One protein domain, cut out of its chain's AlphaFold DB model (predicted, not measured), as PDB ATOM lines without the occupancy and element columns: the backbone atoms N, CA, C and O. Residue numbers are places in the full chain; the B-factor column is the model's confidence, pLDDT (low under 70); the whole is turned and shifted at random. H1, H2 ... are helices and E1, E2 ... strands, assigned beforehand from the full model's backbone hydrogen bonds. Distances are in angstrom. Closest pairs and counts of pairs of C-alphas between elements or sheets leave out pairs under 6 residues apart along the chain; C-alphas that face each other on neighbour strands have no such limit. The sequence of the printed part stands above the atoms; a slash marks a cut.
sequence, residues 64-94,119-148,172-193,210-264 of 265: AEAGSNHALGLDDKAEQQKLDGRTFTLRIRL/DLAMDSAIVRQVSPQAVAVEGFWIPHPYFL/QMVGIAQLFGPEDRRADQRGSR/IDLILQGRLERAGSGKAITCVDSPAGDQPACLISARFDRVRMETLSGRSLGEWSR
ATOM      1  N   ALA A  64      49.717  43.679 -27.713       95.94
ATOM      2  CA  ALA A  64      51.145  43.807 -27.995       95.94
ATOM      3  C   ALA A  64      51.899  44.424 -26.805       95.94
ATOM      4  O   ALA A  64      52.967  43.937 -26.435       95.94
ATOM      5  N   GLU A  65      51.318  45.443 -26.169       96.81
ATOM      6  CA  GLU A  65      51.859  46.062 -24.959       96.81
ATOM      7  C   GLU A  65      51.881  45.086 -23.774       96.81
ATOM      8  O   GLU A  65      52.932  44.887 -23.165       96.81
ATOM      9  N   ALA A  66      50.766  44.400 -23.497       96.38
ATOM     10  CA  ALA A  66      50.688  43.394 -22.434       96.38
ATOM     11  C   ALA A  66      51.693  42.246 -22.646       96.38
ATOM     12  O   ALA A  66      52.363  41.815 -21.706       96.38
ATOM     13  N   GLY A  67      51.840  41.773 -23.888       95.06
ATOM     14  CA  GLY A  67      52.809  40.744 -24.258       95.06
ATOM     15  C   GLY A  67      54.254  41.205 -24.070       95.06
ATOM     16  O   GLY A  67      55.066  40.456 -23.531       95.06
ATOM     17  N   SER A  68      54.568  42.446 -24.450       95.19
ATOM     18  CA  SER A  68      55.886  43.046 -24.217       95.19
ATOM     19  C   SER A  68      56.191  43.169 -22.722       95.19
ATOM     20  O   SER A  68      57.263  42.765 -22.278       95.19
ATOM     21  N   ASN A  69      55.245  43.679 -21.931       96.56
ATOM     22  CA  ASN A  69      55.407  43.813 -20.483       96.56
ATOM     23  C   ASN A  69      55.594  42.449 -19.812       96.56
ATOM     24  O   ASN A  69      56.503  42.298 -18.999       96.56
ATOM     25  N   HIS A  70      54.815  41.435 -20.206       94.81
ATOM     26  CA  HIS A  70      54.986  40.056 -19.737       94.81
ATOM     27  C   HIS A  70      56.384  39.515 -20.051       94.81
ATOM     28  O   HIS A  70      57.071  39.048 -19.147       94.81
ATOM     29  N   ALA A  71      56.835  39.632 -21.304       93.69
ATOM     30  CA  ALA A  71      58.149  39.143 -21.729       93.69
ATOM     31  C   ALA A  71      59.314  39.831 -20.994       93.69
ATOM     32  O   ALA A  71      60.358  39.219 -20.774       93.69
ATOM     33  N   LEU A  72      59.137  41.095 -20.603       94.81
ATOM     34  CA  LEU A  72      60.121  41.874 -19.848       94.81
ATOM     35  C   LEU A  72      59.962  41.751 -18.322       94.81
ATOM     36  O   LEU A  72      60.765  42.321 -17.584       94.81
ATOM     37  N   GLY A  73      58.941  41.040 -17.830       95.25
ATOM     38  CA  GLY A  73      58.635  40.943 -16.400       95.25
ATOM     39  C   GLY A  73      58.184  42.265 -15.763       95.25
ATOM     40  O   GLY A  73      58.376  42.464 -14.563       95.25
ATOM     41  N   LEU A  74      57.615  43.180 -16.550       96.75
ATOM     42  CA  LEU A  74      57.115  44.475 -16.090       96.75
ATOM     43  C   LEU A  74      55.693  44.348 -15.528       96.75
ATOM     44  O   LEU A  74      54.849  43.633 -16.072       96.75
ATOM     45  N   ASP A  75      55.416  45.071 -14.439       94.12
ATOM     46  CA  ASP A  75      54.065  45.161 -13.882       94.12
ATOM     47  C   ASP A  75      53.224  46.166 -14.680       94.12
ATOM     48  O   ASP A  75      53.523  47.357 -14.714       94.12
ATOM     49  N   ASP A  76      52.153  45.680 -15.299       95.31
ATOM     50  CA  ASP A  76      51.213  46.454 -16.109       95.31
ATOM     51  C   ASP A  76      49.817  46.556 -15.467       95.31
ATOM     52  O   ASP A  76      48.861  46.979 -16.117       95.31
ATOM     53  N   LYS A  77      49.663  46.198 -14.181       92.88
ATOM     54  CA  LYS A  77      48.354  46.174 -13.494       92.88
ATOM     55  C   LYS A  77      47.563  47.474 -13.615       92.88
ATOM     56  O   LYS A  77      46.351  47.417 -13.799       92.88
ATOM     57  N   ALA A  78      48.218  48.629 -13.493       92.75
ATOM     58  CA  ALA A  78      47.545  49.926 -13.581       92.75
ATOM     59  C   ALA A  78      46.966  50.184 -14.983       92.75
ATOM     60  O   ALA A  78      45.878  50.741 -15.099       92.75
ATOM     61  N   GLU A  79      47.644  49.736 -16.041       93.94
ATOM     62  CA  GLU A  79      47.142  49.837 -17.415       93.94
ATOM     63  C   GLU A  79      46.022  48.823 -17.671       93.94
ATOM     64  O   GLU A  79      44.973  49.173 -18.212       93.94
ATOM     65  N   GLN A  80      46.168  47.596 -17.165       95.31
ATOM     66  CA  GLN A  80      45.120  46.571 -17.231       95.31
ATOM     67  C   GLN A  80      43.830  46.996 -16.511       95.31
ATOM     68  O   GLN A  80      42.737  46.654 -16.956       95.31
ATOM     69  N   GLN A  81      43.925  47.777 -15.428       92.94
ATOM     70  CA  GLN A  81      42.756  48.331 -14.731       92.94
ATOM     71  C   GLN A  81      41.958  49.313 -15.595       92.94
ATOM     72  O   GLN A  81      40.741  49.374 -15.457       92.94
ATOM     73  N   LYS A  82      42.607  50.043 -16.510       93.75
ATOM     74  CA  LYS A  82      41.925  50.969 -17.433       93.75
ATOM     75  C   LYS A  82      41.155  50.242 -18.538       93.75
ATOM     76  O   LYS A  82      40.326  50.855 -19.207       93.75
ATOM     77  N   LEU A  83      41.450  48.957 -18.756       96.19
ATOM     78  CA  LEU A  83      40.742  48.107 -19.711       96.19
ATOM     79  C   LEU A  83      39.484  47.476 -19.107       96.19
ATOM     80  O   LEU A  83      38.561  47.169 -19.854       96.19
ATOM     81  N   ASP A  84      39.424  47.296 -17.785       94.50
ATOM     82  CA  ASP A  84      38.284  46.659 -17.117       94.50
ATOM     83  C   ASP A  84      36.980  47.423 -17.399       94.50
ATOM     84  O   ASP A  84      36.894  48.638 -17.222       94.50
ATOM     85  N   GLY A  85      35.961  46.718 -17.889       95.06
ATOM     86  CA  GLY A  85      34.665  47.293 -18.247       95.06
ATOM     87  C   GLY A  85      34.626  48.082 -19.561       95.06
ATOM     88  O   GLY A  85      33.532  48.466 -19.988       95.06
ATOM     89  N   ARG A  86      35.762  48.298 -20.248       97.06
ATOM     90  CA  ARG A  86      35.775  48.958 -21.564       97.06
ATOM     91  C   ARG A  86      34.979  48.137 -22.567       97.06
ATOM     92  O   ARG A  86      35.154  46.924 -22.684       97.06
ATOM     93  N   THR A  87      34.109  48.808 -23.313       97.75
ATOM     94  CA  THR A  87      33.375  48.177 -24.407       97.75
ATOM     95  C   THR A  87      34.303  47.921 -25.587       97.75
ATOM     96  O   THR A  87      35.279  48.645 -25.794       97.75
ATOM     97  N   PHE A  88      33.996  46.901 -26.383       98.31
ATOM     98  CA  PHE A  88      34.741  46.599 -27.597       98.31
ATOM     99  C   PHE A  88      33.829  46.176 -28.749       98.31
ATOM    100  O   PHE A  88      32.692  45.741 -28.558       98.31
ATOM    101  N   THR A  89      34.343  46.314 -29.969       98.06
ATOM    102  CA  THR A  89      33.799  45.722 -31.192       98.06
ATOM    103  C   THR A  89      34.957  45.138 -31.992       98.06
ATOM    104  O   THR A  89      35.754  45.855 -32.597       98.06
ATOM    105  N   LEU A  90      35.064  43.814 -31.990       98.38
ATOM    106  CA  LEU A  90      36.112  43.078 -32.679       98.38
ATOM    107  C   LEU A  90      35.534  42.405 -33.921       98.38
ATOM    108  O   LEU A  90      34.679  41.531 -33.819       98.38
ATOM    109  N   ARG A  91      36.052  42.778 -35.092       97.62
ATOM    110  CA  ARG A  91      35.777  42.092 -36.358       97.62
ATOM    111  C   ARG A  91      36.871  41.061 -36.644       97.62
ATOM    112  O   ARG A  91      38.066  41.382 -36.627       97.62
ATOM    113  N   ILE A  92      36.450  39.831 -36.909       95.81
ATOM    114  CA  ILE A  92      37.283  38.701 -37.308       95.81
ATOM    115  C   ILE A  92      36.874  38.308 -38.726       95.81
ATOM    116  O   ILE A  92      35.778  37.793 -38.940       95.81
ATOM    117  N   ARG A  93      37.779  38.534 -39.682       94.81
ATOM    118  CA  ARG A  93      37.621  38.042 -41.049       94.81
ATOM    119  C   ARG A  93      37.881  36.543 -41.062       94.81
ATOM    120  O   ARG A  93      39.004  36.126 -40.776       94.81
ATOM    121  N   LEU A  94      36.865  35.757 -41.402       91.50
ATOM    122  CA  LEU A  94      37.007  34.321 -41.603       91.50
ATOM    123  C   LEU A  94      37.421  34.082 -43.055       91.50
ATOM    124  O   LEU A  94      36.640  34.255 -43.990       91.50
ATOM    125  N   ASP A 119      36.564  28.282 -31.191       91.81
ATOM    126  CA  ASP A 119      37.750  27.449 -31.433       91.81
ATOM    127  C   ASP A 119      38.821  27.578 -30.343       91.81
ATOM    128  O   ASP A 119      39.840  26.883 -30.381       91.81
ATOM    129  N   LEU A 120      38.567  28.394 -29.313       91.88
ATOM    130  CA  LEU A 120      39.344  28.356 -28.082       91.88
ATOM    131  C   LEU A 120      38.804  27.265 -27.148       91.88
ATOM    132  O   LEU A 120      37.711  27.384 -26.596       91.88
ATOM    133  N   ALA A 121      39.591  26.208 -26.958       90.00
ATOM    134  CA  ALA A 121      39.208  25.054 -26.153       90.00
ATOM    135  C   ALA A 121      39.609  25.183 -24.673       90.00
ATOM    136  O   ALA A 121      40.631  25.787 -24.325       90.00
ATOM    137  N   MET A 122      38.819  24.548 -23.801       90.88
ATOM    138  CA  MET A 122      39.015  24.539 -22.344       90.88
ATOM    139  C   MET A 122      40.340  23.893 -21.919       90.88
ATOM    140  O   MET A 122      40.966  24.301 -20.944       90.88
ATOM    141  N   ASP A 123      40.792  22.891 -22.666       88.12
ATOM    142  CA  ASP A 123      42.038  22.163 -22.430       88.12
ATOM    143  C   ASP A 123      43.269  22.836 -23.057       88.12
ATOM    144  O   ASP A 123      44.387  22.321 -22.926       88.12
ATOM    145  N   SER A 124      43.105  23.996 -23.698       88.44
ATOM    146  CA  SER A 124      44.235  24.764 -24.211       88.44
ATOM    147  C   SER A 124      45.159  25.205 -23.068       88.44
ATOM    148  O   SER A 124      44.728  25.569 -21.970       88.44
ATOM    149  N   ALA A 125      46.471  25.172 -23.322       87.38
ATOM    150  CA  ALA A 125      47.471  25.503 -22.307       87.38
ATOM    151  C   ALA A 125      47.296  26.929 -21.758       87.38
ATOM    152  O   ALA A 125      47.470  27.137 -20.560       87.38
ATOM    153  N   ILE A 126      46.902  27.879 -22.614       89.31
ATOM    154  CA  ILE A 126      46.660  29.263 -22.209       89.31
ATOM    155  C   ILE A 126      45.455  29.383 -21.273       89.31
ATOM    156  O   ILE A 126      45.576  30.018 -20.231       89.31
ATOM    157  N   VAL A 127      44.324  28.729 -21.568       91.06
ATOM    158  CA  VAL A 127      43.120  28.811 -20.723       91.06
ATOM    159  C   VAL A 127      43.403  28.240 -19.335       91.06
ATOM    160  O   VAL A 127      43.097  28.891 -18.337       91.06
ATOM    161  N   ARG A 128      44.079  27.085 -19.256       89.38
ATOM    162  CA  ARG A 128      44.449  26.462 -17.971       89.38
ATOM    163  C   ARG A 128      45.374  27.324 -17.112       89.38
ATOM    164  O   ARG A 128      45.307  27.235 -15.893       89.38
ATOM    165  N   GLN A 129      46.246  28.118 -17.729       88.44
ATOM    166  CA  GLN A 129      47.167  28.997 -17.006       88.44
ATOM    167  C   GLN A 129      46.511  30.323 -16.607       88.44
ATOM    168  O   GLN A 129      46.699  30.781 -15.484       88.44
ATOM    169  N   VAL A 130      45.723  30.927 -17.502       88.88
ATOM    170  CA  VAL A 130      45.064  32.220 -17.260       88.88
ATOM    171  C   VAL A 130      43.916  32.091 -16.259       88.88
ATOM    172  O   VAL A 130      43.729  32.969 -15.420       88.88
ATOM    173  N   SER A 131      43.154  30.996 -16.327       89.12
ATOM    174  CA  SER A 131      42.028  30.748 -15.428       89.12
ATOM    175  C   SER A 131      41.961  29.277 -15.003       89.12
ATOM    176  O   SER A 131      41.110  28.530 -15.487       89.12
ATOM    177  N   PRO A 132      42.810  28.848 -14.048       87.81
ATOM    178  CA  PRO A 132      42.857  27.459 -13.580       87.81
ATOM    179  C   PRO A 132      41.536  26.944 -12.993       87.81
ATOM    180  O   PRO A 132      41.305  25.742 -12.963       87.81
ATOM    181  N   GLN A 133      40.688  27.856 -12.506       88.56
ATOM    182  CA  GLN A 133      39.389  27.549 -11.902       88.56
ATOM    183  C   GLN A 133      38.226  27.617 -12.900       88.56
ATOM    184  O   GLN A 133      37.081  27.397 -12.508       88.56
ATOM    185  N   ALA A 134      38.480  27.960 -14.169       91.25
ATOM    186  CA  ALA A 134      37.417  27.938 -15.164       91.25
ATOM    187  C   ALA A 134      36.888  26.503 -15.323       91.25
ATOM    188  O   ALA A 134      37.640  25.530 -15.289       91.25
ATOM    189  N   VAL A 135      35.578  26.380 -15.493       91.62
ATOM    190  CA  VAL A 135      34.873  25.119 -15.763       91.62
ATOM    191  C   VAL A 135      34.354  25.062 -17.198       91.62
ATOM    192  O   VAL A 135      34.029  23.983 -17.689       91.62
ATOM    193  N   ALA A 136      34.290  26.211 -17.875       92.50
ATOM    194  CA  ALA A 136      33.995  26.326 -19.294       92.50
ATOM    195  C   ALA A 136      34.666  27.574 -19.887       92.50
ATOM    196  O   ALA A 136      34.958  28.545 -19.184       92.50
ATOM    197  N   VAL A 137      34.873  27.549 -21.202       93.69
ATOM    198  CA  VAL A 137      35.369  28.683 -21.983       93.69
ATOM    199  C   VAL A 137      34.581  28.783 -23.278       93.69
ATOM    200  O   VAL A 137      34.270  27.771 -23.907       93.69
ATOM    201  N   GLU A 138      34.273  30.010 -23.679       93.50
ATOM    202  CA  GLU A 138      33.697  30.305 -24.985       93.50
ATOM    203  C   GLU A 138      34.465  31.457 -25.605       93.50
ATOM    204  O   GLU A 138      34.425  32.585 -25.116       93.50
ATOM    205  N   GLY A 139      35.192  31.175 -26.677       95.06
ATOM    206  CA  GLY A 139      36.081  32.158 -27.260       95.06
ATOM    207  C   GLY A 139      36.573  31.784 -28.640       95.06
ATOM    208  O   GLY A 139      36.323  30.688 -29.146       95.06
ATOM    209  N   PHE A 140      37.288  32.736 -29.219       95.31
ATOM    210  CA  PHE A 140      37.827  32.642 -30.558       95.31
ATOM    211  C   PHE A 140      39.313  32.957 -30.553       95.31
ATOM    212  O   PHE A 140      39.763  33.893 -29.880       95.31
ATOM    213  N   TRP A 141      40.070  32.222 -31.354       94.25
ATOM    214  CA  TRP A 141      41.385  32.669 -31.770       94.25
ATOM    215  C   TRP A 141      41.257  33.832 -32.749       94.25
ATOM    216  O   TRP A 141      40.434  33.825 -33.663       94.25
ATOM    217  N   ILE A 142      42.093  34.853 -32.572       93.81
ATOM    218  CA  ILE A 142      42.162  35.976 -33.501       93.81
ATOM    219  C   ILE A 142      43.143  35.602 -34.622       93.81
ATOM    220  O   ILE A 142      44.350  35.519 -34.369       93.81
ATOM    221  N   PRO A 143      42.679  35.402 -35.872       89.50
ATOM    222  CA  PRO A 143      43.569  35.122 -36.987       89.50
ATOM    223  C   PRO A 143      44.431  36.350 -37.277       89.50
ATOM    224  O   PRO A 143      43.964  37.492 -37.177       89.50
ATOM    225  N   HIS A 144      45.693  36.102 -37.633       87.69
ATOM    226  CA  HIS A 144      46.691  37.123 -37.966       87.69
ATOM    227  C   HIS A 144      46.694  38.283 -36.952       87.69
ATOM    228  O   HIS A 144      46.318  39.407 -37.294       87.69
ATOM    229  N   PRO A 145      47.107  38.049 -35.691       89.75
ATOM    230  CA  PRO A 145      47.062  39.076 -34.644       89.75
ATOM    231  C   PRO A 145      47.994  40.275 -34.903       89.75
ATOM    232  O   PRO A 145      47.932  41.266 -34.188       89.75
ATOM    233  N   TYR A 146      48.824  40.222 -35.949       89.00
ATOM    234  CA  TYR A 146      49.622  41.343 -36.458       89.00
ATOM    235  C   TYR A 146      48.875  42.225 -37.480       89.00
ATOM    236  O   TYR A 146      49.360  43.295 -37.847       89.00
ATOM    237  N   PHE A 147      47.690  41.824 -37.948       92.81
ATOM    238  CA  PHE A 147      46.833  42.659 -38.788       92.81
ATOM    239  C   PHE A 147      45.935  43.541 -37.923       92.81
ATOM    240  O   PHE A 147      44.955  43.071 -37.346       92.81
ATOM    241  N   LEU A 148      46.229  44.844 -37.889       95.62
ATOM    242  CA  LEU A 148      45.428  45.843 -37.166       95.62
ATOM    243  C   LEU A 148      44.039  46.079 -37.784       95.62
ATOM    244  O   LEU A 148      43.176  46.681 -37.150       95.62
ATOM    245  N   GLN A 172      48.290  30.692 -33.873       69.62
ATOM    246  CA  GLN A 172      47.329  31.590 -33.248       69.62
ATOM    247  C   GLN A 172      47.764  31.804 -31.799       69.62
ATOM    248  O   GLN A 172      47.786  30.874 -31.000       69.62
ATOM    249  N   MET A 173      48.188  33.024 -31.489       84.81
ATOM    250  CA  MET A 173      48.772  33.358 -30.188       84.81
ATOM    251  C   MET A 173      47.943  34.355 -29.390       84.81
ATOM    252  O   MET A 173      48.291  34.664 -28.256       84.81
ATOM    253  N   VAL A 174      46.852  34.857 -29.967       94.25
ATOM    254  CA  VAL A 174      45.957  35.798 -29.300       94.25
ATOM    255  C   VAL A 174      44.545  35.251 -29.353       94.25
ATOM    256  O   VAL A 174      43.985  35.093 -30.439       94.25
ATOM    257  N   GLY A 175      43.990  34.948 -28.186       95.69
ATOM    258  CA  GLY A 175      42.597  34.549 -28.020       95.69
ATOM    259  C   GLY A 175      41.774  35.661 -27.380       95.69
ATOM    260  O   GLY A 175      42.309  36.509 -26.665       95.69
ATOM    261  N   ILE A 176      40.464  35.629 -27.598       97.81
ATOM    262  CA  ILE A 176      39.481  36.395 -26.828       97.81
ATOM    263  C   ILE A 176      38.388  35.454 -26.344       97.81
ATOM    264  O   ILE A 176      37.878  34.654 -27.131       97.81
ATOM    265  N   ALA A 177      38.031  35.523 -25.062       96.12
ATOM    266  CA  ALA A 177      37.098  34.565 -24.491       96.12
ATOM    267  C   ALA A 177      36.330  35.068 -23.278       96.12
ATOM    268  O   ALA A 177      36.840  35.850 -22.477       96.12
ATOM    269  N   GLN A 178      35.143  34.487 -23.132       94.38
ATOM    270  CA  GLN A 178      34.387  34.419 -21.893       94.38
ATOM    271  C   GLN A 178      34.867  33.205 -21.102       94.38
ATOM    272  O   GLN A 178      34.902  32.085 -21.624       94.38
ATOM    273  N   LEU A 179      35.250  33.433 -19.850       93.44
ATOM    274  CA  LEU A 179      35.723  32.405 -18.929       93.44
ATOM    275  C   LEU A 179      34.665  32.216 -17.848       93.44
ATOM    276  O   LEU A 179      34.299  33.175 -17.177       93.44
ATOM    277  N   PHE A 180      34.186  30.988 -17.674       91.94
ATOM    278  CA  PHE A 180      33.137  30.677 -16.707       91.94
ATOM    279  C   PHE A 180      33.731  29.890 -15.544       91.94
ATOM    280  O   PHE A 180      34.342  28.842 -15.756       91.94
ATOM    281  N   GLY A 181      33.554  30.385 -14.325       90.50
ATOM    282  CA  GLY A 181      33.898  29.713 -13.080       90.50
ATOM    283  C   GLY A 181      32.781  28.802 -12.549       90.50
ATOM    284  O   GLY A 181      31.714  28.689 -13.154       90.50
ATOM    285  N   PRO A 182      33.005  28.143 -11.398       88.19
ATOM    286  CA  PRO A 182      32.055  27.188 -10.817       88.19
ATOM    287  C   PRO A 182      30.704  27.804 -10.424       88.19
ATOM    288  O   PRO A 182      29.684  27.123 -10.478       88.19
ATOM    289  N   GLU A 183      30.709  29.088 -10.053       87.06
ATOM    290  CA  GLU A 183      29.524  29.834  -9.610       87.06
ATOM    291  C   GLU A 183      28.722  30.435 -10.777       87.06
ATOM    292  O   GLU A 183      27.609  30.929 -10.584       87.06
ATOM    293  N   ASP A 184      29.267  30.406 -11.998       86.69
ATOM    294  CA  ASP A 184      28.586  30.953 -13.165       86.69
ATOM    295  C   ASP A 184      27.439  30.048 -13.617       86.69
ATOM    296  O   ASP A 184      27.515  28.813 -13.638       86.69
ATOM    297  N   ARG A 185      26.336  30.672 -14.040       85.06
ATOM    298  CA  ARG A 185      25.159  29.926 -14.485       85.06
ATOM    299  C   ARG A 185      25.452  29.254 -15.819       85.06
ATOM    300  O   ARG A 185      25.742  29.912 -16.811       85.06
ATOM    301  N   ARG A 186      25.215  27.942 -15.898       83.44
ATOM    302  CA  ARG A 186      25.287  27.187 -17.167       83.44
ATOM    303  C   ARG A 186      24.373  27.738 -18.266       83.44
ATOM    304  O   ARG A 186      24.662  27.550 -19.437       83.44
ATOM    305  N   ALA A 187      23.279  28.409 -17.901       83.62
ATOM    306  CA  ALA A 187      22.379  29.050 -18.860       83.62
ATOM    307  C   ALA A 187      23.024  30.240 -19.594       83.62
ATOM    308  O   ALA A 187      22.602  30.562 -20.697       83.62
ATOM    309  N   ASP A 188      24.056  30.858 -19.008       82.12
ATOM    310  CA  ASP A 188      24.822  31.940 -19.635       82.12
ATOM    311  C   ASP A 188      25.835  31.411 -20.673       82.12
ATOM    312  O   ASP A 188      26.465  32.198 -21.377       82.12
ATOM    313  N   GLN A 189      25.976  30.084 -20.784       85.88
ATOM    314  CA  GLN A 189      26.862  29.404 -21.725       85.88
ATOM    315  C   GLN A 189      26.084  28.974 -22.977       85.88
ATOM    316  O   GLN A 189      24.979  28.417 -22.920       85.88
ATOM    317  N   ARG A 190      26.692  29.156 -24.146       87.12
ATOM    318  CA  ARG A 190      26.248  28.566 -25.410       87.12
ATOM    319  C   ARG A 190      26.570  27.069 -25.510       87.12
ATOM    320  O   ARG A 190      25.989  26.394 -26.360       87.12
ATOM    321  N   GLY A 191      27.455  26.534 -24.668       81.50
ATOM    322  CA  GLY A 191      27.771  25.105 -24.582       81.50
ATOM    323  C   GLY A 191      28.344  24.552 -25.886       81.50
ATOM    324  O   GLY A 191      27.881  23.525 -26.379       81.50
ATOM    325  N   SER A 192      29.278  25.290 -26.493       79.12
ATOM    326  CA  SER A 192      29.945  24.951 -27.765       79.12
ATOM    327  C   SER A 192      29.030  24.827 -28.989       79.12
ATOM    328  O   SER A 192      29.475  24.390 -30.052       79.12
ATOM    329  N   ARG A 193      27.751  25.217 -28.888       90.00
ATOM    330  CA  ARG A 193      26.861  25.243 -30.054       90.00
ATOM    331  C   ARG A 193      27.427  26.227 -31.102       90.00
ATOM    332  O   ARG A 193      27.869  27.313 -30.710       90.00
ATOM    333  N   ILE A 210      33.032  35.917 -44.895       93.12
ATOM    334  CA  ILE A 210      32.246  36.201 -43.695       93.12
ATOM    335  C   ILE A 210      33.093  36.956 -42.671       93.12
ATOM    336  O   ILE A 210      34.240  36.598 -42.391       93.12
ATOM    337  N   ASP A 211      32.501  37.990 -42.086       95.88
ATOM    338  CA  ASP A 211      32.992  38.658 -40.892       95.88
ATOM    339  C   ASP A 211      32.197  38.189 -39.672       95.88
ATOM    340  O   ASP A 211      30.977  38.344 -39.602       95.88
ATOM    341  N   LEU A 212      32.906  37.649 -38.679       97.25
ATOM    342  CA  LEU A 212      32.378  37.436 -37.337       97.25
ATOM    343  C   LEU A 212      32.651  38.687 -36.502       97.25
ATOM    344  O   LEU A 212      33.797  39.123 -36.372       97.25
ATOM    345  N   ILE A 213      31.610  39.268 -35.918       98.00
ATOM    346  CA  ILE A 213      31.711  40.501 -35.137       98.00
ATOM    347  C   ILE A 213      31.322  40.201 -33.702       98.00
ATOM    348  O   ILE A 213      30.189  39.813 -33.420       98.00
ATOM    349  N   LEU A 214      32.275  40.401 -32.800       98.25
ATOM    350  CA  LEU A 214      32.118  40.228 -31.366       98.25
ATOM    351  C   LEU A 214      31.975  41.605 -30.725       98.25
ATOM    352  O   LEU A 214      32.820  42.477 -30.931       98.25
ATOM    353  N   GLN A 215      30.922  41.801 -29.944       98.12
ATOM    354  CA  GLN A 215      30.701  43.016 -29.171       98.12
ATOM    355  C   GLN A 215      30.473  42.660 -27.711       98.12
ATOM    356  O   GLN A 215      29.808  41.672 -27.389       98.12
ATOM    357  N   GLY A 216      31.003  43.487 -26.823       97.44
ATOM    358  CA  GLY A 216      30.845  43.271 -25.398       97.44
ATOM    359  C   GLY A 216      31.758  44.156 -24.576       97.44
ATOM    360  O   GLY A 216      32.046  45.288 -24.970       97.44
ATOM    361  N   ARG A 217      32.204  43.634 -23.435       97.25
ATOM    362  CA  ARG A 217      33.063  44.337 -22.477       97.25
ATOM    363  C   ARG A 217      34.259  43.490 -22.100       97.25
ATOM    364  O   ARG A 217      34.134  42.279 -21.958       97.25
ATOM    365  N   LEU A 218      35.403  44.131 -21.925       97.56
ATOM    366  CA  LEU A 218      36.555  43.494 -21.303       97.56
ATOM    367  C   LEU A 218      36.281  43.307 -19.808       97.56
ATOM    368  O   LEU A 218      35.649  44.159 -19.180       97.56
ATOM    369  N   GLU A 219      36.750  42.203 -19.244       93.38
ATOM    370  CA  GLU A 219      36.622  41.914 -17.816       93.38
ATOM    371  C   GLU A 219      37.919  41.314 -17.287       93.38
ATOM    372  O   GLU A 219      38.658  40.640 -18.005       93.38
ATOM    373  N   ARG A 220      38.219  41.555 -16.013       89.75
ATOM    374  CA  ARG A 220      39.343  40.885 -15.359       89.75
ATOM    375  C   ARG A 220      39.005  39.419 -15.096       89.75
ATOM    376  O   ARG A 220      38.033  39.120 -14.409       89.75
ATOM    377  N   ALA A 221      39.850  38.514 -15.584       76.38
ATOM    378  CA  ALA A 221      39.793  37.103 -15.205       76.38
ATOM    379  C   ALA A 221      40.369  36.875 -13.795       76.38
ATOM    380  O   ALA A 221      40.786  37.815 -13.114       76.38
ATOM    381  N   GLY A 222      40.457  35.609 -13.367       69.56
ATOM    382  CA  GLY A 222      41.038  35.219 -12.074       69.56
ATOM    383  C   GLY A 222      42.470  35.725 -11.823       69.56
ATOM    384  O   GLY A 222      42.892  35.800 -10.673       69.56
ATOM    385  N   SER A 223      43.197  36.135 -12.868       71.75
ATOM    386  CA  SER A 223      44.512  36.792 -12.789       71.75
ATOM    387  C   SER A 223      44.463  38.266 -12.346       71.75
ATOM    388  O   SER A 223      45.504  38.865 -12.069       71.75
ATOM    389  N   GLY A 224      43.279  38.884 -12.312       84.19
ATOM    390  CA  GLY A 224      43.093  40.312 -12.050       84.19
ATOM    391  C   GLY A 224      43.467  41.226 -13.223       84.19
ATOM    392  O   GLY A 224      43.507  42.442 -13.039       84.19
ATOM    393  N   LYS A 225      43.735  40.670 -14.412       92.69
ATOM    394  CA  LYS A 225      44.050  41.413 -15.644       92.69
ATOM    395  C   LYS A 225      42.992  41.152 -16.719       92.69
ATOM    396  O   LYS A 225      42.444  40.052 -16.785       92.69
ATOM    397  N   ALA A 226      42.730  42.150 -17.565       96.06
ATOM    398  CA  ALA A 226      41.866  41.991 -18.736       96.06
ATOM    399  C   ALA A 226      42.583  41.220 -19.856       96.06
ATOM    400  O   ALA A 226      41.979  40.406 -20.548       96.06
ATOM    401  N   ILE A 227      43.892  41.427 -20.002       97.06
ATOM    402  CA  ILE A 227      44.754  40.680 -20.914       97.06
ATOM    403  C   ILE A 227      45.783  39.932 -20.074       97.06
ATOM    404  O   ILE A 227      46.527  40.530 -19.299       97.06
ATOM    405  N   THR A 228      45.820  38.608 -20.206       95.38
ATOM    406  CA  THR A 228      46.822  37.773 -19.532       95.38
ATOM    407  C   THR A 228      47.652  37.047 -20.570       95.38
ATOM    408  O   THR A 228      47.099  36.379 -21.441       95.38
ATOM    409  N   CYS A 229      48.970  37.178 -20.471       94.19
ATOM    410  CA  CYS A 229      49.906  36.488 -21.342       94.19
ATOM    411  C   CYS A 229      50.620  35.365 -20.587       94.19
ATOM    412  O   CYS A 229      50.758  35.404 -19.366       94.19
ATOM    413  N   VAL A 230      51.022  34.346 -21.334       91.94
ATOM    414  CA  VAL A 230      51.759  33.181 -20.855       91.94
ATOM    415  C   VAL A 230      52.902  32.890 -21.807       91.94
ATOM    416  O   VAL A 230      52.830  33.201 -23.002       91.94
ATOM    417  N   ASP A 231      53.947  32.258 -21.293       89.69
ATOM    418  CA  ASP A 231      55.075  31.868 -22.125       89.69
ATOM    419  C   ASP A 231      54.618  30.857 -23.178       89.69
ATOM    420  O   ASP A 231      53.912  29.883 -22.892       89.69
ATOM    421  N   SER A 232      55.005  31.101 -24.428       79.00
ATOM    422  CA  SER A 232      54.754  30.145 -25.498       79.00
ATOM    423  C   SER A 232      55.784  29.020 -25.422       79.00
ATOM    424  O   SER A 232      56.979  29.309 -25.320       79.00
ATOM    425  N   PRO A 233      55.379  27.746 -25.573       63.72
ATOM    426  CA  PRO A 233      56.312  26.619 -25.632       63.72
ATOM    427  C   PRO A 233      57.375  26.755 -26.733       63.72
ATOM    428  O   PRO A 233      58.420  26.120 -26.654       63.72
ATOM    429  N   ALA A 234      57.096  27.554 -27.769       66.62
ATOM    430  CA  ALA A 234      58.015  27.805 -28.874       66.62
ATOM    431  C   ALA A 234      59.089  28.865 -28.565       66.62
ATOM    432  O   ALA A 234      60.026  28.989 -29.338       66.62
ATOM    433  N   GLY A 235      58.968  29.629 -27.473       62.91
ATOM    434  CA  GLY A 235      59.968  30.617 -27.040       62.91
ATOM    435  C   GLY A 235      60.016  31.936 -27.825       62.91
ATOM    436  O   GLY A 235      60.636  32.881 -27.349       62.91
ATOM    437  N   ASP A 236      59.349  32.038 -28.978       73.25
ATOM    438  CA  ASP A 236      59.506  33.197 -29.874       73.25
ATOM    439  C   ASP A 236      58.701  34.444 -29.450       73.25
ATOM    440  O   ASP A 236      59.144  35.571 -29.653       73.25
ATOM    441  N   GLN A 237      57.507  34.266 -28.869       81.75
ATOM    442  CA  GLN A 237      56.642  35.355 -28.386       81.75
ATOM    443  C   GLN A 237      55.603  34.793 -27.377       81.75
ATOM    444  O   GLN A 237      55.220  33.628 -27.510       81.75
ATOM    445  N   PRO A 238      55.121  35.558 -26.375       90.25
ATOM    446  CA  PRO A 238      54.073  35.102 -25.452       90.25
ATOM    447  C   PRO A 238      52.714  34.900 -26.132       90.25
ATOM    448  O   PRO A 238      52.348  35.651 -27.037       90.25
ATOM    449  N   ALA A 239      51.936  33.923 -25.664       92.38
ATOM    450  CA  ALA A 239      50.533  33.779 -26.043       92.38
ATOM    451  C   ALA A 239      49.656  34.588 -25.076       92.38
ATOM    452  O   ALA A 239      49.851  34.503 -23.868       92.38
ATOM    453  N   CYS A 240      48.689  35.352 -25.579       95.00
ATOM    454  CA  CYS A 240      47.854  36.248 -24.778       95.00
ATOM    455  C   CYS A 240      46.362  35.928 -24.922       95.00
ATOM    456  O   CYS A 240      45.873  35.614 -26.007       95.00
ATOM    457  N   LEU A 241      45.631  36.030 -23.815       96.38
ATOM    458  CA  LEU A 241      44.188  35.846 -23.749       96.38
ATOM    459  C   LEU A 241      43.531  37.135 -23.266       96.38
ATOM    460  O   LEU A 241      43.808  37.610 -22.164       96.38
ATOM    461  N   ILE A 242      42.647  37.676 -24.100       97.94
ATOM    462  CA  ILE A 242      41.743  38.765 -23.750       97.94
ATOM    463  C   ILE A 242      40.537  38.146 -23.041       97.94
ATOM    464  O   ILE A 242      39.796  37.355 -23.626       97.94
ATOM    465  N   SER A 243      40.348  38.514 -21.783       97.06
ATOM    466  CA  SER A 243      39.203  38.119 -20.970       97.06
ATOM    467  C   SER A 243      38.080  39.127 -21.186       97.06
ATOM    468  O   SER A 243      38.268  40.340 -21.062       97.06
ATOM    469  N   ALA A 244      36.927  38.632 -21.612       96.81
ATOM    470  CA  ALA A 244      35.831  39.466 -22.056       96.81
ATOM    471  C   ALA A 244      34.492  38.783 -21.817       96.81
ATOM    472  O   ALA A 244      34.393  37.565 -21.846       96.81
ATOM    473  N   ARG A 245      33.445  39.590 -21.718       94.94
ATOM    474  CA  ARG A 245      32.052  39.170 -21.818       94.94
ATOM    475  C   ARG A 245      31.509  39.545 -23.183       94.94
ATOM    476  O   ARG A 245      31.705  40.677 -23.625       94.94
ATOM    477  N   PHE A 246      30.812  38.624 -23.841       95.50
ATOM    478  CA  PHE A 246      30.155  38.877 -25.120       95.50
ATOM    479  C   PHE A 246      28.701  39.267 -24.869       95.50
ATOM    480  O   PHE A 246      27.909  38.480 -24.357       95.50
ATOM    481  N   ASP A 247      28.354  40.492 -25.254       95.31
ATOM    482  CA  ASP A 247      26.977  40.982 -25.209       95.31
ATOM    483  C   ASP A 247      26.238  40.572 -26.494       95.31
ATOM    484  O   ASP A 247      25.052  40.228 -26.467       95.31
ATOM    485  N   ARG A 248      26.959  40.575 -27.626       96.56
ATOM    486  CA  ARG A 248      26.416  40.287 -28.952       96.56
ATOM    487  C   ARG A 248      27.465  39.691 -29.887       96.56
ATOM    488  O   ARG A 248      28.609  40.142 -29.935       96.56
ATOM    489  N   VAL A 249      27.040  38.718 -30.685       97.19
ATOM    490  CA  VAL A 249      27.797  38.129 -31.792       97.19
ATOM    491  C   VAL A 249      26.993  38.298 -33.072       97.19
ATOM    492  O   VAL A 249      25.788  38.054 -33.077       97.19
ATOM    493  N   ARG A 250      27.637  38.715 -34.161       97.69
ATOM    494  CA  ARG A 250      27.003  38.890 -35.473       97.69
ATOM    495  C   ARG A 250      27.829  38.241 -36.569       97.69
ATOM    496  O   ARG A 250      29.051  38.176 -36.463       97.69
ATOM    497  N   MET A 251      27.149  37.814 -37.623       97.50
ATOM    498  CA  MET A 251      27.774  37.459 -38.892       97.50
ATOM    499  C   MET A 251      27.357  38.469 -39.958       97.50
ATOM    500  O   MET A 251      26.168  38.749 -40.116       97.50
ATOM    501  N   GLU A 252      28.337  39.005 -40.676       96.44
ATOM    502  CA  GLU A 252      28.155  39.885 -41.833       96.44
ATOM    503  C   GLU A 252      28.877  39.299 -43.053       96.44
ATOM    504  O   GLU A 252      29.891  38.612 -42.915       96.44
ATOM    505  N   THR A 253      28.376  39.575 -44.253       93.81
ATOM    506  CA  THR A 253      29.153  39.402 -45.485       93.81
ATOM    507  C   THR A 253      30.251  40.462 -45.575       93.81
ATOM    508  O   THR A 253      30.220  41.482 -44.882       93.81
ATOM    509  N   LEU A 254      31.198  40.268 -46.491       91.25
ATOM    510  CA  LEU A 254      32.232  41.251 -46.808       91.25
ATOM    511  C   LEU A 254      31.655  42.619 -47.210       91.25
ATOM    512  O   LEU A 254      32.195  43.654 -46.819       91.25
ATOM    513  N   SER A 255      30.560  42.627 -47.969       91.44
ATOM    514  CA  SER A 255      29.817  43.833 -48.349       91.44
ATOM    515  C   SER A 255      29.089  44.523 -47.181       91.44
ATOM    516  O   SER A 255      28.566  45.623 -47.356       91.44
ATOM    517  N   GLY A 256      29.074  43.921 -45.986       93.06
ATOM    518  CA  GLY A 256      28.449  44.464 -44.777       93.06
ATOM    519  C   GLY A 256      26.982  44.066 -44.592       93.06
ATOM    520  O   GLY A 256      26.305  44.608 -43.716       93.06
ATOM    521  N   ARG A 257      26.461  43.125 -45.388       94.00
ATOM    522  CA  ARG A 257      25.097  42.608 -45.225       94.00
ATOM    523  C   ARG A 257      25.033  41.704 -43.998       94.00
ATOM    524  O   ARG A 257      25.811  40.765 -43.868       94.00
ATOM    525  N   SER A 258      24.087  41.968 -43.100       95.56
ATOM    526  CA  SER A 258      23.873  41.134 -41.913       95.56
ATOM    527  C   SER A 258      23.294  39.774 -42.304       95.56
ATOM    528  O   SER A 258      22.308  39.720 -43.033       95.56
ATOM    529  N   LEU A 259      23.885  38.694 -41.790       95.31
ATOM    530  CA  LEU A 259      23.410  37.314 -41.963       95.31
ATOM    531  C   LEU A 259      22.723  36.775 -40.706       95.31
ATOM    532  O   LEU A 259      21.834  35.940 -40.785       95.31
ATOM    533  N   GLY A 260      23.147  37.224 -39.525       96.12
ATOM    534  CA  GLY A 260      22.564  36.768 -38.269       96.12
ATOM    535  C   GLY A 260      23.150  37.470 -37.057       96.12
ATOM    536  O   GLY A 260      24.265  37.998 -37.100       96.12
ATOM    537  N   GLU A 261      22.384  37.464 -35.972       96.94
ATOM    538  CA  GLU A 261      22.761  38.048 -34.690       96.94
ATOM    539  C   GLU A 261      22.338  37.126 -33.544       96.94
ATOM    540  O   GLU A 261      21.234  36.584 -33.528       96.94
ATOM    541  N   TRP A 262      23.219  36.991 -32.556       95.50
ATOM    542  CA  TRP A 262      22.960  36.313 -31.295       95.50
ATOM    543  C   TRP A 262      23.333  37.269 -30.176       95.50
ATOM    544  O   TRP A 262      24.487  37.680 -30.059       95.50
ATOM    545  N   SER A 263      22.353  37.612 -29.354       91.88
ATOM    546  CA  SER A 263      22.563  38.404 -28.147       91.88
ATOM    547  C   SER A 263      22.394  37.512 -26.925       91.88
ATOM    548  O   SER A 263      21.713  36.484 -26.981       91.88
ATOM    549  N   ARG A 264      23.030  37.898 -25.823       77.88
ATOM    550  CA  ARG A 264      22.800  37.241 -24.539       77.88
ATOM    551  C   ARG A 264      21.353  37.497 -24.085       77.88
ATOM    552  O   ARG A 264      20.871  38.622 -24.199       77.88
TER     553      ARG A 264
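This is residues 64 to 94, 119 to 148, 172 to 193 and 210 to 264 of the 265 residues of an uncharacterized protein of Sphingomonas kaistensis (UniProt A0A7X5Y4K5). One strongly twisted sheet is built along a long strand, E6, that bends sharply midway: E1, E4, the later part of E6 and E7 lie side by side in one arm, and E5, the earlier part of E6, E3 and E2 form the other arm, which curls round the short helix H3. H1 packs on E5 at the far end of that second arm, and H2 only grazes the sheet. The 138 printed residues hold three named helices and seven named strands, in the order H1 H2 E1 H3 E2 E3 E4 E5 E6 E7; the class is mixed, helices and strands. The sheet is branched and mostly antiparallel, with E3 and E6 parallel. The whole is compact, with a radius of gyration of the C-alphas of 15.0 A and spans of 44 by 36 by 29 A.

E6, residues 239 to 253, bends by 100 degrees at residue 245. On one side of it are E3, residues 174 to 180, parallel, with N 242 and O 175 2.8 A apart, and E7, residues 258 to 263, antiparallel, with N 249 and O 262 at 2.8 A. On the other side are E4, residues 210 to 218, with N 213 and O 250 at 2.8 A, and E5, residues 227 to 230, with N 230 and O 239 at 2.8 A, both antiparallel to E6. E5, E6 and E7 make a meander, each strand the antiparallel neighbour of the one before, with hairpins E5 and E6, and E6 and E7. Edge strand E1, residues 87 to 94, is antiparallel to E4, with N 90 and O 214 at 2.8 A. Edge strand E2, residues 136 to 141, is antiparallel to E3, with N 178 and O 138 at 2.8 A. The sheet curls round H3, residues 125 to 130; its closest C-alphas to E5 are Val 130 and Thr 228, 6.3 A. H1, residues 64 to 72, is on the sheet at a height of 8.6 A, over E5 and slantwise to it at 41 degrees on the local plane; C-alphas Gly 67 and Cys 229 are the closest, 5.9 A. H2, residues 77 to 83, only grazes the sheet; its C-alpha Leu 83 is 6.4 A from that of Leu 218, the closest pair with E4. Each O i to N i+4 pair is within hydrogen-bond range in H1 and H3; in H2 it is 1 of 3, with 3 of 4 O i to N i+3 pairs.

E6 is 29.4 A long, E4 23.9 A, E1 22.4 A, E3 18.7 A, E2 15.8 A, E7 14.1 A and E5 10.3 A. H1 measures 12.3 A, H2 10.0 A and H3 8.7 A. H1 begins at C-alpha 64 (51.145, 43.807, -27.995), and E7 ends at C-alpha 263 (22.563, 38.404, -28.147).

The farthest C-alphas, Gly 73 and Arg 257, are 44.3 A apart. Cuts leave C-alpha gaps of 12.3 A from 94 to 119, 14.9 A from 148 to 172 and 18.3 A from 193 to 210. Of the links printed whole, none is long. Mean pLDDT of the printed part is 91.3; residues 172, 222 and 233 to 235 are under 70.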